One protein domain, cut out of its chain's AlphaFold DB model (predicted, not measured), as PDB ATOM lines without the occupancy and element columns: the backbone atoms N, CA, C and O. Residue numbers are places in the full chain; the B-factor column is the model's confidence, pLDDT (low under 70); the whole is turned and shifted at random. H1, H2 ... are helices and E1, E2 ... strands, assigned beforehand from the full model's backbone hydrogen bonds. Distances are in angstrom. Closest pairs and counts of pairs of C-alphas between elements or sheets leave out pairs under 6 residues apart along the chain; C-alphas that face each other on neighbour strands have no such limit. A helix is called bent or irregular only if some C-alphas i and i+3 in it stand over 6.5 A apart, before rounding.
ATOM      1  N   ALA A  16     156.489 109.766 141.682       95.88
ATOM      2  CA  ALA A  16     156.317 111.130 141.191       95.88
ATOM      3  C   ALA A  16     155.858 111.158 139.725       95.88
ATOM      4  O   ALA A  16     154.927 111.885 139.390       95.88
ATOM      5  N   GLY A  17     156.445 110.317 138.866       95.56
ATOM      6  CA  GLY A  17     156.054 110.224 137.459       95.56
ATOM      7  C   GLY A  17     154.594 109.804 137.262       95.56
ATOM      8  O   GLY A  17     153.892 110.378 136.433       95.56
ATOM      9  N   ARG A  18     154.079 108.884 138.087       96.44
ATOM     10  CA  ARG A  18     152.659 108.489 138.066       96.44
ATOM     11  C   ARG A  18     151.738 109.624 138.514       96.44
ATOM     12  O   ARG A  18     150.716 109.860 137.879       96.44
ATOM     13  N   ILE A  19     152.096 110.357 139.570       96.94
ATOM     14  CA  ILE A  19     151.320 111.530 140.010       96.94
ATOM     15  C   ILE A  19     151.306 112.609 138.917       96.94
ATOM     16  O   ILE A  19     150.254 113.174 138.617       96.94
ATOM     17  N   LEU A  20     152.451 112.856 138.275       96.50
ATOM     18  CA  LEU A  20     152.565 113.795 137.160       96.50
ATOM     19  C   LEU A  20     151.679 113.383 135.975       96.50
ATOM     20  O   LEU A  20     150.966 114.221 135.418       96.50
ATOM     21  N   ALA A  21     151.665 112.096 135.629       95.50
ATOM     22  CA  ALA A  21     150.796 111.549 134.592       95.50
ATOM     23  C   ALA A  21     149.306 111.762 134.903       95.50
ATOM     24  O   ALA A  21     148.547 112.169 134.019       95.50
ATOM     25  N   LEU A  22     148.881 111.557 136.160       95.75
ATOM     26  CA  LEU A  22     147.512 111.858 136.599       95.75
ATOM     27  C   LEU A  22     147.178 113.338 136.384       95.75
ATOM     28  O   LEU A  22     146.163 113.653 135.761       95.75
ATOM     29  N   ALA A  23     148.042 114.245 136.848       96.25
ATOM     30  CA  ALA A  23     147.828 115.686 136.727       96.25
ATOM     31  C   ALA A  23     147.705 116.109 135.255       96.25
ATOM     32  O   ALA A  23     146.753 116.795 134.876       96.25
ATOM     33  N   ASN A  24     148.617 115.625 134.409       95.06
ATOM     34  CA  ASN A  24     148.616 115.884 132.972       95.06
ATOM     35  C   ASN A  24     147.367 115.337 132.274       95.06
ATOM     36  O   ASN A  24     146.796 116.023 131.423       95.06
ATOM     37  N   CYS A  25     146.939 114.119 132.616       94.25
ATOM     38  CA  CYS A  25     145.738 113.508 132.053       94.25
ATOM     39  C   CYS A  25     144.495 114.335 132.397       94.25
ATOM     40  O   CYS A  25     143.755 114.742 131.499       94.25
ATOM     41  N   ILE A  26     144.300 114.647 133.682       94.56
ATOM     42  CA  ILE A  26     143.152 115.434 134.142       94.56
ATOM     43  C   ILE A  26     143.151 116.827 133.508       94.56
ATOM     44  O   ILE A  26     142.134 117.228 132.939       94.56
ATOM     45  N   TYR A  27     144.286 117.529 133.524       93.50
ATOM     46  CA  TYR A  27     144.393 118.870 132.953       93.50
ATOM     47  C   TYR A  27     144.057 118.894 131.455       93.50
ATOM     48  O   TYR A  27     143.252 119.703 131.004       93.50
ATOM     49  N   LYS A  28     144.640 117.984 130.664       91.38
ATOM     50  CA  LYS A  28     144.494 118.003 129.199       91.38
ATOM     51  C   LYS A  28     143.138 117.496 128.715       91.38
ATOM     52  O   LYS A  28     142.703 117.889 127.634       91.38
ATOM     53  N   MET A  29     142.518 116.571 129.447       90.69
ATOM     54  CA  MET A  29     141.381 115.797 128.930       90.69
ATOM     55  C   MET A  29     140.066 116.074 129.647       90.69
ATOM     56  O   MET A  29     139.006 115.850 129.059       90.69
ATOM     57  N   HIS A  30     140.116 116.555 130.889       90.12
ATOM     58  CA  HIS A  30     138.930 116.686 131.734       90.12
ATOM     59  C   HIS A  30     138.735 118.085 132.321       90.12
ATOM     60  O   HIS A  30     137.641 118.383 132.801       90.12
ATOM     61  N   TYR A  31     139.753 118.945 132.269       90.00
ATOM     62  CA  TYR A  31     139.640 120.328 132.713       90.00
ATOM     63  C   TYR A  31     138.907 121.170 131.669       90.00
ATOM     64  O   TYR A  31     139.230 121.149 130.480       90.00
ATOM     65  N   THR A  32     137.871 121.884 132.103       89.62
ATOM     66  CA  THR A  32     137.017 122.671 131.215       89.62
ATOM     67  C   THR A  32     136.557 123.962 131.878       89.62
ATOM     68  O   THR A  32     136.431 124.045 133.100       89.62
ATOM     69  N   THR A  33     136.298 124.988 131.070       90.19
ATOM     70  CA  THR A  33     135.755 126.254 131.557       90.19
ATOM     71  C   THR A  33     134.263 126.111 131.846       90.19
ATOM     72  O   THR A  33     133.454 125.897 130.943       90.19
ATOM     73  N   GLU A  34     133.880 126.309 133.102       85.00
ATOM     74  CA  GLU A  34     132.493 126.410 133.545       85.00
ATOM     75  C   GLU A  34     132.150 127.863 133.894       85.00
ATOM     76  O   GLU A  34     132.990 128.636 134.348       85.00
ATOM     77  N   GLN A  35     130.889 128.255 133.698       82.88
ATOM     78  CA  GLN A  35     130.409 129.578 134.105       82.88
ATOM     79  C   GLN A  35     129.892 129.532 135.542       82.88
ATOM     80  O   GLN A  35     128.818 128.992 135.809       82.88
ATOM     81  N   HIS A  36     130.637 130.133 136.469       79.75
ATOM     82  CA  HIS A  36     130.220 130.266 137.856       79.75
ATOM     83  C   HIS A  36     129.376 131.528 138.054       79.75
ATOM     84  O   HIS A  36     129.794 132.636 137.714       79.75
ATOM     85  N   ALA A  37     128.205 131.379 138.677       75.56
ATOM     86  CA  ALA A  37     127.203 132.443 138.798       75.56
ATOM     87  C   ALA A  37     127.721 133.740 139.456       75.56
ATOM     88  O   ALA A  37     127.214 134.818 139.160       75.56
ATOM     89  N   THR A  38     128.716 133.646 140.344       77.44
ATOM     90  CA  THR A  38     129.260 134.796 141.093       77.44
ATOM     91  C   THR A  38     130.694 135.174 140.731       77.44
ATOM     92  O   THR A  38     131.124 136.276 141.053       77.44
ATOM     93  N   GLN A  39     131.443 134.274 140.099       76.12
ATOM     94  CA  GLN A  39     132.888 134.422 139.878       76.12
ATOM     95  C   GLN A  39     133.243 134.507 138.386       76.12
ATOM     96  O   GLN A  39     134.386 134.798 138.052       76.12
ATOM     97  N   GLY A  40     132.260 134.325 137.496       82.38
ATOM     98  CA  GLY A  40     132.487 134.296 136.056       82.38
ATOM     99  C   GLY A  40     133.070 132.953 135.600       82.38
ATOM    100  O   GLY A  40     132.849 131.941 136.268       82.38
ATOM    101  N   PRO A  41     133.763 132.907 134.451       85.00
ATOM    102  CA  PRO A  41     134.367 131.678 133.953       85.00
ATOM    103  C   PRO A  41     135.466 131.188 134.902       85.00
ATOM    104  O   PRO A  41     136.395 131.930 135.215       85.00
ATOM    105  N   ILE A  42     135.359 129.934 135.333       86.75
ATOM    106  CA  ILE A  42     136.367 129.231 136.131       86.75
ATOM    107  C   ILE A  42     136.683 127.930 135.413       86.75
ATOM    108  O   ILE A  42     135.778 127.220 134.976       86.75
ATOM    109  N   GLU A  43     137.959 127.598 135.299       88.75
ATOM    110  CA  GLU A  43     138.351 126.277 134.835       88.75
ATOM    111  C   GLU A  43     138.235 125.282 135.983       88.75
ATOM    112  O   GLU A  43     138.710 125.526 137.090       88.75
ATOM    113  N   THR A  44     137.530 124.187 135.743       91.12
ATOM    114  CA  THR A  44     137.262 123.177 136.760       91.12
ATOM    115  C   THR A  44     137.295 121.790 136.147       91.12
ATOM    116  O   THR A  44     137.148 121.600 134.939       91.12
ATOM    117  N   PHE A  45     137.482 120.808 137.013       88.44
ATOM    118  CA  PHE A  45     137.324 119.401 136.708       88.44
ATOM    119  C   PHE A  45     136.171 118.843 137.546       88.44
ATOM    120  O   PHE A  45     136.216 118.892 138.775       88.44
ATOM    121  N   ASP A  46     135.141 118.319 136.880       87.44
ATOM    122  CA  ASP A  46     134.047 117.574 137.510       87.44
ATOM    123  C   ASP A  46     134.430 116.094 137.615       87.44
ATOM    124  O   ASP A  46     134.398 115.361 136.621       87.44
ATOM    125  N   ASN A  47     134.754 115.653 138.830       82.62
ATOM    126  CA  ASN A  47     135.200 114.290 139.112       82.62
ATOM    127  C   ASN A  47     134.057 113.267 139.249       82.62
ATOM    128  O   ASN A  47     134.304 112.097 139.539       82.62
ATOM    129  N   LYS A  48     132.806 113.703 139.032       80.31
ATOM    130  CA  LYS A  48     131.589 112.875 139.003       80.31
ATOM    131  C   LYS A  48     131.225 112.164 140.318       80.31
ATOM    132  O   LYS A  48     130.269 111.393 140.303       80.31
ATOM    133  N   CYS A  49     131.894 112.468 141.439       70.19
ATOM    134  CA  CYS A  49     131.639 111.929 142.790       70.19
ATOM    135  C   CYS A  49     131.694 110.398 142.941       70.19
ATOM    136  O   CYS A  49     131.292 109.887 143.984       70.19
ATOM    137  N   ALA A  50     132.073 109.664 141.897       71.06
ATOM    138  CA  ALA A  50     132.137 108.212 141.922       71.06
ATOM    139  C   ALA A  50     132.999 107.710 140.762       71.06
ATOM    140  O   ALA A  50     132.677 107.958 139.597       71.06
ATOM    141  N   GLY A  51     134.041 106.942 141.083       79.38
ATOM    142  CA  GLY A  51     134.764 106.120 140.111       79.38
ATOM    143  C   GLY A  51     136.216 106.533 139.866       79.38
ATOM    144  O   GLY A  51     136.947 106.916 140.774       79.38
ATOM    145  N   ASP A  52     136.649 106.390 138.621       84.44
ATOM    146  CA  ASP A  52     138.009 106.632 138.127       84.44
ATOM    147  C   ASP A  52     138.463 108.091 138.293       84.44
ATOM    148  O   ASP A  52     139.540 108.360 138.831       84.44
ATOM    149  N   LEU A  53     137.613 109.044 137.910       89.81
ATOM    150  CA  LEU A  53     137.893 110.478 138.031       89.81
ATOM    151  C   LEU A  53     137.953 110.965 139.490       89.81
ATOM    152  O   LEU A  53     138.747 111.848 139.817       89.81
ATOM    153  N   GLU A  54     137.153 110.372 140.377       91.19
ATOM    154  CA  GLU A  54     137.136 110.677 141.813       91.19
ATOM    155  C   GLU A  54     138.459 110.274 142.483       91.19
ATOM    156  O   GLU A  54     139.071 111.078 143.189       91.19
ATOM    157  N   LYS A  55     138.954 109.059 142.211       92.31
ATOM    158  CA  LYS A  55     140.243 108.582 142.743       92.31
ATOM    159  C   LYS A  55     141.398 109.483 142.318       92.31
ATOM    160  O   LYS A  55     142.208 109.882 143.155       92.31
ATOM    161  N   ALA A  56     141.437 109.855 141.038       93.88
ATOM    162  CA  ALA A  56     142.426 110.794 140.527       93.88
ATOM    163  C   ALA A  56     142.318 112.164 141.217       93.88
ATOM    164  O   ALA A  56     143.334 112.724 141.624       93.88
ATOM    165  N   ALA A  57     141.101 112.679 141.420       93.81
ATOM    166  CA  ALA A  57     140.887 113.940 142.127       93.81
ATOM    167  C   ALA A  57     141.414 113.899 143.569       93.81
ATOM    168  O   ALA A  57     142.050 114.854 144.010       93.81
ATOM    169  N   HIS A  58     141.196 112.800 144.296       94.75
ATOM    170  CA  HIS A  58     141.707 112.644 145.658       94.75
ATOM    171  C   HIS A  58     143.231 112.587 145.714       94.75
ATOM    172  O   HIS A  58     143.817 113.317 146.512       94.75
ATOM    173  N   VAL A  59     143.866 111.796 144.843       96.75
ATOM    174  CA  VAL A  59     145.334 111.737 144.750       96.75
ATOM    175  C   VAL A  59     145.904 113.124 144.450       96.75
ATOM    176  O   VAL A  59     146.815 113.579 145.136       96.75
ATOM    177  N   LEU A  60     145.334 113.842 143.479       96.94
ATOM    178  CA  LEU A  60     145.791 115.183 143.108       96.94
ATOM    179  C   LEU A  60     145.535 116.228 144.200       96.94
ATOM    180  O   LEU A  60     146.320 117.163 144.341       96.94
ATOM    181  N   ALA A  61     144.456 116.098 144.972       96.38
ATOM    182  CA  ALA A  61     144.193 116.977 146.105       96.38
ATOM    183  C   ALA A  61     145.177 116.726 147.259       96.38
ATOM    184  O   ALA A  61     145.709 117.678 147.825       96.38
ATOM    185  N   GLN A  62     145.468 115.461 147.578       96.81
ATOM    186  CA  GLN A  62     146.450 115.095 148.606       96.81
ATOM    187  C   GLN A  62     147.877 115.480 148.208       96.81
ATOM    188  O   GLN A  62     148.632 115.952 149.049       96.81
ATOM    189  N   ALA A  63     148.225 115.332 146.928       96.75
ATOM    190  CA  ALA A  63     149.522 115.721 146.384       96.75
ATOM    191  C   ALA A  63     149.693 117.246 146.221       96.75
ATOM    192  O   ALA A  63     150.763 117.694 145.818       96.75
ATOM    193  N   GLY A  64     148.653 118.043 146.496       96.75
ATOM    194  CA  GLY A  64     148.708 119.507 146.454       96.75
ATOM    195  C   GLY A  64     148.517 120.134 145.069       96.75
ATOM    196  O   GLY A  64     148.679 121.340 144.923       96.75
ATOM    197  N   PHE A  65     148.141 119.364 144.044       97.06
ATOM    198  CA  PHE A  65     147.884 119.896 142.698       97.06
ATOM    199  C   PHE A  65     146.559 120.640 142.607       97.06
ATOM    200  O   PHE A  65     146.437 121.625 141.876       97.06
ATOM    201  N   THR A  66     145.544 120.132 143.305       96.19
ATOM    202  CA  THR A  66     144.176 120.634 143.201       96.19
ATOM    203  C   THR A  66     143.561 120.880 144.569       96.19
ATOM    204  O   THR A  66     144.035 120.387 145.589       96.19
ATOM    205  N   ARG A  67     142.458 121.626 144.590       94.69
ATOM    206  CA  ARG A  67     141.554 121.676 145.743       94.69
ATOM    207  C   ARG A  67     140.115 121.514 145.294       94.69
ATOM    208  O   ARG A  67     139.755 121.975 144.209       94.69
ATOM    209  N   PHE A  68     139.289 120.944 146.162       92.81
ATOM    210  CA  PHE A  68     137.846 120.940 145.964       92.81
ATOM    211  C   PHE A  68     137.266 122.346 146.182       92.81
ATOM    212  O   PHE A  68     137.736 123.099 147.042       92.81
ATOM    213  N   ILE A  69     136.268 122.716 145.381       89.50
ATOM    214  CA  ILE A  69     135.585 124.021 145.456       89.50
ATOM    215  C   ILE A  69     134.122 123.918 145.885       89.50
ATOM    216  O   ILE A  69     133.448 124.939 146.007       89.50
ATOM    217  N   ASP A  70     133.631 122.703 146.108       83.88
ATOM    218  CA  ASP A  70     132.321 122.445 146.684       83.88
ATOM    219  C   ASP A  70     132.413 121.464 147.857       83.88
ATOM    220  O   ASP A  70     133.352 120.677 147.978       83.88
ATOM    221  N   ASP A  71     131.418 121.536 148.740       82.31
ATOM    222  CA  ASP A  71     131.390 120.774 149.995       82.31
ATOM    223  C   ASP A  71     131.224 119.263 149.777       82.31
ATOM    224  O   ASP A  71     131.498 118.463 150.669       82.31
ATOM    225  N   ILE A  72     130.757 118.869 148.589       82.12
ATOM    226  CA  ILE A  72     130.562 117.470 148.199       82.12
ATOM    227  C   ILE A  72     131.802 116.867 147.524       82.12
ATOM    228  O   ILE A  72     131.774 115.692 147.171       82.12
ATOM    229  N   GLY A  73     132.866 117.655 147.325       81.75
ATOM    230  CA  GLY A  73     134.119 117.189 146.739       81.75
ATOM    231  C   GLY A  73     134.012 116.787 145.272       81.75
ATOM    232  O   GLY A  73     134.789 115.957 144.823       81.75
ATOM    233  N   ARG A  74     133.055 117.339 144.520       87.94
ATOM    234  CA  ARG A  74     132.799 117.013 143.111       87.94
ATOM    235  C   ARG A  74     133.673 117.799 142.147       87.94
ATOM    236  O   ARG A  74     134.074 117.290 141.101       87.94
ATOM    237  N   ARG A  75     133.876 119.080 142.443       90.56
ATOM    238  CA  ARG A  75     134.594 119.991 141.552       90.56
ATOM    239  C   ARG A  75     135.941 120.342 142.125       90.56
ATOM    240  O   ARG A  75     136.034 120.775 143.273       90.56
ATOM    241  N   SER A  76     136.955 120.219 141.282       92.31
ATOM    242  CA  SER A  76     138.334 120.548 141.608       92.31
ATOM    243  C   SER A  76     138.853 121.664 140.709       92.31
ATOM    244  O   SER A  76     138.497 121.745 139.533       92.31
ATOM    245  N   VAL A  77     139.718 122.509 141.263       94.00
ATOM    246  CA  VAL A  77     140.519 123.492 140.514       94.00
ATOM    247  C   VAL A  77     141.991 123.175 140.695       94.00
ATOM    248  O   VAL A  77     142.385 122.751 141.785       94.00
ATOM    249  N   PHE A  78     142.799 123.397 139.662       95.19
ATOM    250  CA  PHE A  78     144.252 123.364 139.806       95.19
ATOM    251  C   PHE A  78     144.740 124.591 140.580       95.19
ATOM    252  O   PHE A  78     144.190 125.686 140.460       95.19
ATOM    253  N   LEU A  79     145.747 124.382 141.425       95.38
ATOM    254  CA  LEU A  79     146.390 125.435 142.215       95.38
ATOM    255  C   LEU A  79     147.598 126.051 141.504       95.38
ATOM    256  O   LEU A  79     148.040 127.130 141.891       95.38
ATOM    257  N   PHE A  80     148.107 125.353 140.490       94.12
ATOM    258  CA  PHE A  80     149.337 125.659 139.775       94.12
ATOM    259  C   PHE A  80     149.143 125.425 138.281       94.12
ATOM    260  O   PHE A  80     148.270 124.651 137.876       94.12
ATOM    261  N   GLU A  81     149.978 126.064 137.473       92.94
ATOM    262  CA  GLU A  81     149.975 125.876 136.025       92.94
ATOM    263  C   GLU A  81     150.749 124.605 135.627       92.94
ATOM    264  O   GLU A  81     151.638 124.166 136.366       92.94
ATOM    265  N   PRO A  82     150.506 124.026 134.433       93.12
ATOM    266  CA  PRO A  82     151.222 122.831 133.974       93.12
ATOM    267  C   PRO A  82     152.751 122.957 133.993       93.12
ATOM    268  O   PRO A  82     153.445 121.958 134.162       93.12
ATOM    269  N   SER A  83     153.291 124.174 133.856       95.12
ATOM    270  CA  SER A  83     154.733 124.440 133.952       95.12
ATOM    271  C   SER A  83     155.334 124.149 135.330       95.12
ATOM    272  O   SER A  83     156.550 124.059 135.452       95.12
ATOM    273  N   GLU A  84     154.505 124.034 136.367       96.31
ATOM    274  CA  GLU A  84     154.924 123.807 137.753       96.31
ATOM    275  C   GLU A  84     154.700 122.353 138.198       96.31
ATOM    276  O   GLU A  84     155.203 121.942 139.242       96.31
ATOM    277  N   PHE A  85     153.976 121.546 137.414       96.25
ATOM    278  CA  PHE A  85     153.536 120.208 137.822       96.25
ATOM    279  C   PHE A  85     154.684 119.272 138.200       96.25
ATOM    280  O   PHE A  85     154.565 118.529 139.173       96.25
ATOM    281  N   GLU A  86     155.803 119.326 137.477       95.44
ATOM    282  CA  GLU A  86     156.987 118.516 137.786       95.44
ATOM    283  C   GLU A  86     157.521 118.804 139.195       95.44
ATOM    284  O   GLU A  86     157.853 117.878 139.935       95.44
ATOM    285  N   GLN A  87     157.546 120.078 139.601       96.56
ATOM    286  CA  GLN A  87     158.000 120.479 140.931       96.56
ATOM    287  C   GLN A  87     157.044 119.987 142.024       96.56
ATOM    288  O   GLN A  87     157.498 119.556 143.084       96.56
ATOM    289  N   ILE A  88     155.733 120.034 141.773       97.25
ATOM    290  CA  ILE A  88     154.727 119.553 142.729       97.25
ATOM    291  C   ILE A  88     154.795 118.025 142.865       97.25
ATOM    292  O   ILE A  88     154.734 117.511 143.979       97.25
ATOM    293  N   ALA A  89     155.013 117.293 141.765       95.81
ATOM    294  CA  ALA A  89     155.074 115.827 141.753       95.81
ATOM    295  C   ALA A  89     156.200 115.245 142.625       95.81
ATOM    296  O   ALA A  89     156.069 114.142 143.153       95.81
ATOM    297  N   VAL A  90     157.298 115.987 142.790       96.81
ATOM    298  CA  VAL A  90     158.430 115.621 143.662       96.81
ATOM    299  C   VAL A  90     158.378 116.307 145.032       96.81
ATOM    300  O   VAL A  90     159.310 116.188 145.829       96.81
ATOM    301  N   GLY A  91     157.305 117.053 145.303       96.25
ATOM    302  CA  GLY A  91     157.089 117.778 146.546       96.25
ATOM    303  C   GLY A  91     156.758 116.860 147.730       96.25
ATOM    304  O   GLY A  91     156.388 115.698 147.549       96.25
ATOM    305  N   PRO A  92     156.866 117.372 148.969       96.38
ATOM    306  CA  PRO A  92     156.641 116.580 150.179       96.38
ATOM    307  C   PRO A  92     155.223 116.002 150.255       96.38
ATOM    308  O   PRO A  92     155.070 114.849 150.648       96.38
ATOM    309  N   ASP A  93     154.211 116.764 149.834       97.06
ATOM    310  CA  ASP A  93     152.812 116.325 149.866       97.06
ATOM    311  C   ASP A  93     152.565 115.183 148.869       97.06
ATOM    312  O   ASP A  93     151.983 114.163 149.227       97.06
ATOM    313  N   ALA A  94     153.102 115.289 147.648       95.75
ATOM    314  CA  ALA A  94     153.029 114.232 146.637       95.75
ATOM    315  C   ALA A  94     153.748 112.944 147.075       95.75
ATOM    316  O   ALA A  94     153.229 111.841 146.900       95.75
ATOM    317  N   LEU A  95     154.923 113.074 147.699       94.12
ATOM    318  CA  LEU A  95     155.681 111.939 148.236       94.12
ATOM    319  C   LEU A  95     155.012 111.284 149.454       94.12
ATOM    320  O   LEU A  95     155.310 110.130 149.757       94.12
ATOM    321  N   ALA A  96     154.136 112.007 150.154       96.81
ATOM    322  CA  ALA A  96     153.371 111.489 151.283       96.81
ATOM    323  C   ALA A  96     152.088 110.755 150.864       96.81
ATOM    324  O   ALA A  96     151.505 110.052 151.692       96.81
ATOM    325  N   VAL A  97     151.642 110.898 149.608       97.38
ATOM    326  CA  VAL A  97     150.506 110.128 149.086       97.38
ATOM    327  C   VAL A  97     150.873 108.652 149.035       97.38
ATOM    328  O   VAL A  97     151.957 108.278 148.585       97.38
ATOM    329  N   ASP A  98     149.949 107.811 149.482       97.25
ATOM    330  CA  ASP A  98     150.136 106.371 149.491       97.25
ATOM    331  C   ASP A  98     150.341 105.821 148.068       97.25
ATOM    332  O   ASP A  98     149.605 106.145 147.133       97.25
ATOM    333  N   ALA A  99     151.368 104.988 147.896       95.81
ATOM    334  CA  ALA A  99     151.745 104.479 146.583       95.81
ATOM    335  C   ALA A  99     150.665 103.568 145.981       95.81
ATOM    336  O   ALA A  99     150.463 103.610 144.765       95.81
ATOM    337  N   ASP A 100     149.946 102.792 146.799       95.69
ATOM    338  CA  ASP A 100     148.878 101.916 146.314       95.69
ATOM    339  C   ASP A 100     147.683 102.751 145.840       95.69
ATOM    340  O   ASP A 100     147.107 102.447 144.796       95.69
ATOM    341  N   GLN A 101     147.371 103.861 146.520       96.00
ATOM    342  CA  GLN A 101     146.353 104.820 146.064       96.00
ATOM    343  C   GLN A 101     146.701 105.442 144.707       96.00
ATOM    344  O   GLN A 101     145.838 105.539 143.832       96.00
ATOM    345  N   VAL A 102     147.964 105.836 144.504       96.75
ATOM    346  CA  VAL A 102     148.428 106.348 143.205       96.75
ATOM    347  C   VAL A 102     148.302 105.270 142.132       96.75
ATOM    348  O   VAL A 102     147.806 105.546 141.039       96.75
ATOM    349  N   CYS A 103     148.716 104.037 142.434       95.38
ATOM    350  CA  CYS A 103     148.625 102.938 141.480       95.38
ATOM    351  C   CYS A 103     147.178 102.621 141.104       95.38
ATOM    352  O   CYS A 103     146.865 102.505 139.920       95.38
ATOM    353  N   GLU A 104     146.292 102.552 142.094       94.19
ATOM    354  CA  GLU A 104     144.874 102.315 141.878       94.19
ATOM    355  C   GLU A 104     144.263 103.420 141.000       94.19
ATOM    356  O   GLU A 104     143.539 103.119 140.055       94.19
ATOM    357  N   ALA A 105     144.588 104.695 141.235       94.69
ATOM    358  CA  ALA A 105     144.091 105.790 140.402       94.69
ATOM    359  C   ALA A 105     144.522 105.664 138.926       94.69
ATOM    360  O   ALA A 105     143.703 105.889 138.034       94.69
ATOM    361  N   ILE A 106     145.774 105.263 138.659       94.94
ATOM    362  CA  ILE A 106     146.266 104.998 137.295       94.94
ATOM    363  C   ILE A 106     145.478 103.852 136.649       94.94
ATOM    364  O   ILE A 106     144.987 103.994 135.529       94.94
ATOM    365  N   GLU A 107     145.346 102.720 137.345       93.44
ATOM    366  CA  GLU A 107     144.659 101.544 136.808       93.44
ATOM    367  C   GLU A 107     143.191 101.834 136.505       93.44
ATOM    368  O   GLU A 107     142.710 101.487 135.426       93.44
ATOM    369  N   TRP A 108     142.491 102.495 137.430       91.44
ATOM    370  CA  TRP A 108     141.081 102.832 137.270       91.44
ATOM    371  C   TRP A 108     140.843 103.814 136.130       91.44
ATOM    372  O   TRP A 108     139.877 103.628 135.401       91.44
ATOM    373  N   LEU A 109     141.712 104.811 135.928       90.62
ATOM    374  CA  LEU A 109     141.608 105.691 134.760       90.62
ATOM    375  C   LEU A 109     141.855 104.945 133.447       90.62
ATOM    376  O   LEU A 109     141.149 105.199 132.478       90.62
ATOM    377  N   ALA A 110     142.813 104.016 133.405       91.19
ATOM    378  CA  ALA A 110     143.127 103.262 132.189       91.19
ATOM    379  C   ALA A 110     142.007 102.290 131.766       91.19
ATOM    380  O   ALA A 110     141.812 102.038 130.578       91.19
ATOM    381  N   ILE A 111     141.284 101.701 132.727       87.38
ATOM    382  CA  ILE A 111     140.179 100.754 132.455       87.38
ATOM    383  C   ILE A 111     138.792 101.396 132.544       87.38
ATOM    384  O   ILE A 111     137.783 100.720 132.323       87.38
ATOM    385  N   GLY A 112     138.750 102.657 132.961       78.81
ATOM    386  CA  GLY A 112     137.551 103.372 133.347       78.81
ATOM    387  C   GLY A 112     136.623 103.684 132.182       78.81
ATOM    388  O   GLY A 112     136.855 103.344 131.022       78.81
ATOM    389  N   HIS A 113     135.512 104.337 132.508       77.19
ATOM    390  CA  HIS A 113     134.530 104.743 131.504       77.19
ATOM    391  C   HIS A 113     134.932 106.029 130.781       77.19
ATOM    392  O   HIS A 113     134.410 106.305 129.696       77.19
ATOM    393  N   PHE A 114     135.824 106.823 131.375       80.31
ATOM    394  CA  PHE A 114     136.282 108.073 130.793       80.31
ATOM    395  C   PHE A 114     137.586 107.888 130.024       80.31
ATOM    396  O   PHE A 114     138.329 106.929 130.198       80.31
ATOM    397  N   ARG A 115     137.832 108.817 129.103       78.94
ATOM    398  CA  ARG A 115     138.993 108.762 128.222       78.94
ATOM    399  C   ARG A 115     140.260 109.141 128.997       78.94
ATOM    400  O   ARG A 115     140.375 110.293 129.392       78.94
ATOM    401  N   SER A 116     141.199 108.214 129.134       83.31
ATOM    402  CA  SER A 116     142.556 108.430 129.649       83.31
ATOM    403  C   SER A 116     143.532 108.881 128.553       83.31
ATOM    404  O   SER A 116     143.228 108.841 127.353       83.31
ATOM    405  N   SER A 117     144.721 109.337 128.962       89.00
ATOM    406  CA  SER A 117     145.834 109.619 128.053       89.00
ATOM    407  C   SER A 117     146.626 108.346 127.729       89.00
ATOM    408  O   SER A 117     146.662 107.407 128.521       89.00
ATOM    409  N   GLU A 118     147.341 108.339 126.596       88.94
ATOM    410  CA  GLU A 118     148.243 107.229 126.237       88.94
ATOM    411  C   GLU A 118     149.285 106.962 127.338       88.94
ATOM    412  O   GLU A 118     149.663 105.818 127.583       88.94
ATOM    413  N   GLU A 119     149.716 108.018 128.033       90.62
ATOM    414  CA  GLU A 119     150.628 107.955 129.176       90.62
ATOM    415  C   GLU A 119     150.055 107.125 130.339       90.62
ATOM    416  O   GLU A 119     150.754 106.260 130.872       90.62
ATOM    417  N   ILE A 120     148.780 107.322 130.687       93.69
ATOM    418  CA  ILE A 120     148.079 106.530 131.710       93.69
ATOM    419  C   ILE A 120     147.962 105.065 131.274       93.69
ATOM    420  O   ILE A 120     148.284 104.164 132.050       93.69
ATOM    421  N   ASP A 121     147.578 104.821 130.019       91.19
ATOM    422  CA  ASP A 121     147.435 103.465 129.480       91.19
ATOM    423  C   ASP A 121     148.772 102.713 129.463       91.19
ATOM    424  O   ASP A 121     148.830 101.509 129.727       91.19
ATOM    425  N   TYR A 122     149.865 103.415 129.153       90.69
ATOM    426  CA  TYR A 122     151.211 102.862 129.210       90.69
ATOM    427  C   TYR A 122     151.600 102.500 130.642       90.69
ATOM    428  O   TYR A 122     152.007 101.362 130.884       90.69
ATOM    429  N   LEU A 123     151.445 103.431 131.591       92.81
ATOM    430  CA  LEU A 123     151.784 103.205 132.997       92.81
ATOM    431  C   LEU A 123     151.001 102.020 133.575       92.81
ATOM    432  O   LEU A 123     151.614 101.113 134.135       92.81
ATOM    433  N   ALA A 124     149.692 101.939 133.328       92.56
ATOM    434  CA  ALA A 124     148.866 100.810 133.759       92.56
ATOM    435  C   ALA A 124     149.342  99.452 133.199       92.56
ATOM    436  O   ALA A 124     149.187  98.417 133.851       92.56
ATOM    437  N   LYS A 125     149.952  99.428 132.004       91.12
ATOM    438  CA  LYS A 125     150.529  98.209 131.408       91.12
ATOM    439  C   LYS A 125     151.869  97.813 132.043       91.12
ATOM    440  O   LYS A 125     152.132  96.618 132.139       91.12
ATOM    441  N   VAL A 126     152.712  98.774 132.435       90.69
ATOM    442  CA  VAL A 126     154.087  98.521 132.933       90.69
ATOM    443  C   VAL A 126     154.221  98.503 134.458       90.69
ATOM    444  O   VAL A 126     155.295  98.210 134.976       90.69
ATOM    445  N   MET A 127     153.161  98.855 135.185       85.75
ATOM    446  CA  MET A 127     153.089  98.736 136.646       85.75
ATOM    447  C   MET A 127     152.829  97.299 137.129       85.75
ATOM    448  O   MET A 127     152.976  97.032 138.320       85.75
ATOM    449  N   ARG A 128     152.460  96.398 136.212       61.84
ATOM    450  CA  ARG A 128     152.222  94.966 136.444       61.84
ATOM    451  C   ARG A 128     153.470  94.133 136.180       61.84
ATOM    452  O   ARG A 128     153.611  93.091 136.857       61.84
TER     453      ARG A 128
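This is residues 16 to 128 of the 128 residues of an uncharacterized protein of Marivita geojedonensis (UniProt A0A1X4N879). Helix H1 runs through the core with H2, H3, H5 and H6 packed round it and the short H4 at its first end. A small, strongly twisted sheet packs on H2 and the last part of H1, and its hairpin E1 and E2 reaches away from the helices to make one end of the longest axis. The printed part has 113 residues, with six named helices and four named strands in the order H1, E1, E2, H2, E3, E4, H3, H4, H5, H6; the sheet runs E1, E2, E4, E3, all antiparallel, and the class is mixed, helices and strands. The whole is compact, with a radius of gyration of the C-alphas of 13.3 A and spans of 46 by 31 by 24 A.

Find C-alpha 16 at (156.317, 111.130, 141.191); from there H1 runs 19.9 A to residue 29. Next come E1, residues 32 to 36, E2, residues 40 to 46 and 16.9 A long, and H2, residues 52 to 62 and 15.9 A long. E3 is residues 66 to 68, and E4 is residues 75 to 78, beginning at C-alpha 75 (134.594, 119.991, 141.552). H3, residues 82 to 89, is irregular: C-alphas 83 and 86 are 7.4 A apart. H4 is residues 92 to 96, H5 residues 99 to 111, 18.6 A long, and H6 residues 118 to 126, ending at C-alpha 126 (154.087, 98.521, 132.933).

Start at H1, the hub, which touches five helices. Its closest C-alphas to H2 are Leu 22 and Ala 56, 6.5 A, at a steep tilt of 57 degrees; to H3, Ala 16 and Ala 89, 4.9 A; to H5, Ile 19 and Val 102, 6.7 A; to H6, Ala 21 and Ile 120, 6.4 A. H1 and H4 only just touch, with 3 pairs of C-alphas within 8 A, the closest being Ala 16 and Ala 94, 7.1 A. H2 touches H5 at a shallow tilt of 30 degrees, opposite ways, closest at C-alphas 52 and 108, 5.0 A. H1 and H2 on one face of the sheet make two layers; their heights over it are 11.9 A and 9.2 A. E2, H2 and E3 form a split strand-helix-strand unit, two strands of one sheet joined through a helix, with E4 between them in the sheet, and its crossover is right-handed. Look for N 34 and O 42, 2.8 A, in the hairpin E1 and E2; N 45 and O 76, 2.9 A, between E2 and E4; and N 67 and O 77, 3.0 A, in the hairpin E3 and E4. Every O i to N i+4 pair is within hydrogen-bond range in H1, H2, H4, H5 and H6, and 2 of 4 in H3.

The C-alphas farthest apart are those of Thr 38 and Arg 128, 46.2 A. The printed part has no cut and no long link. Its mean pLDDT is 90.5, and residue 128, the chain's last, is under 70.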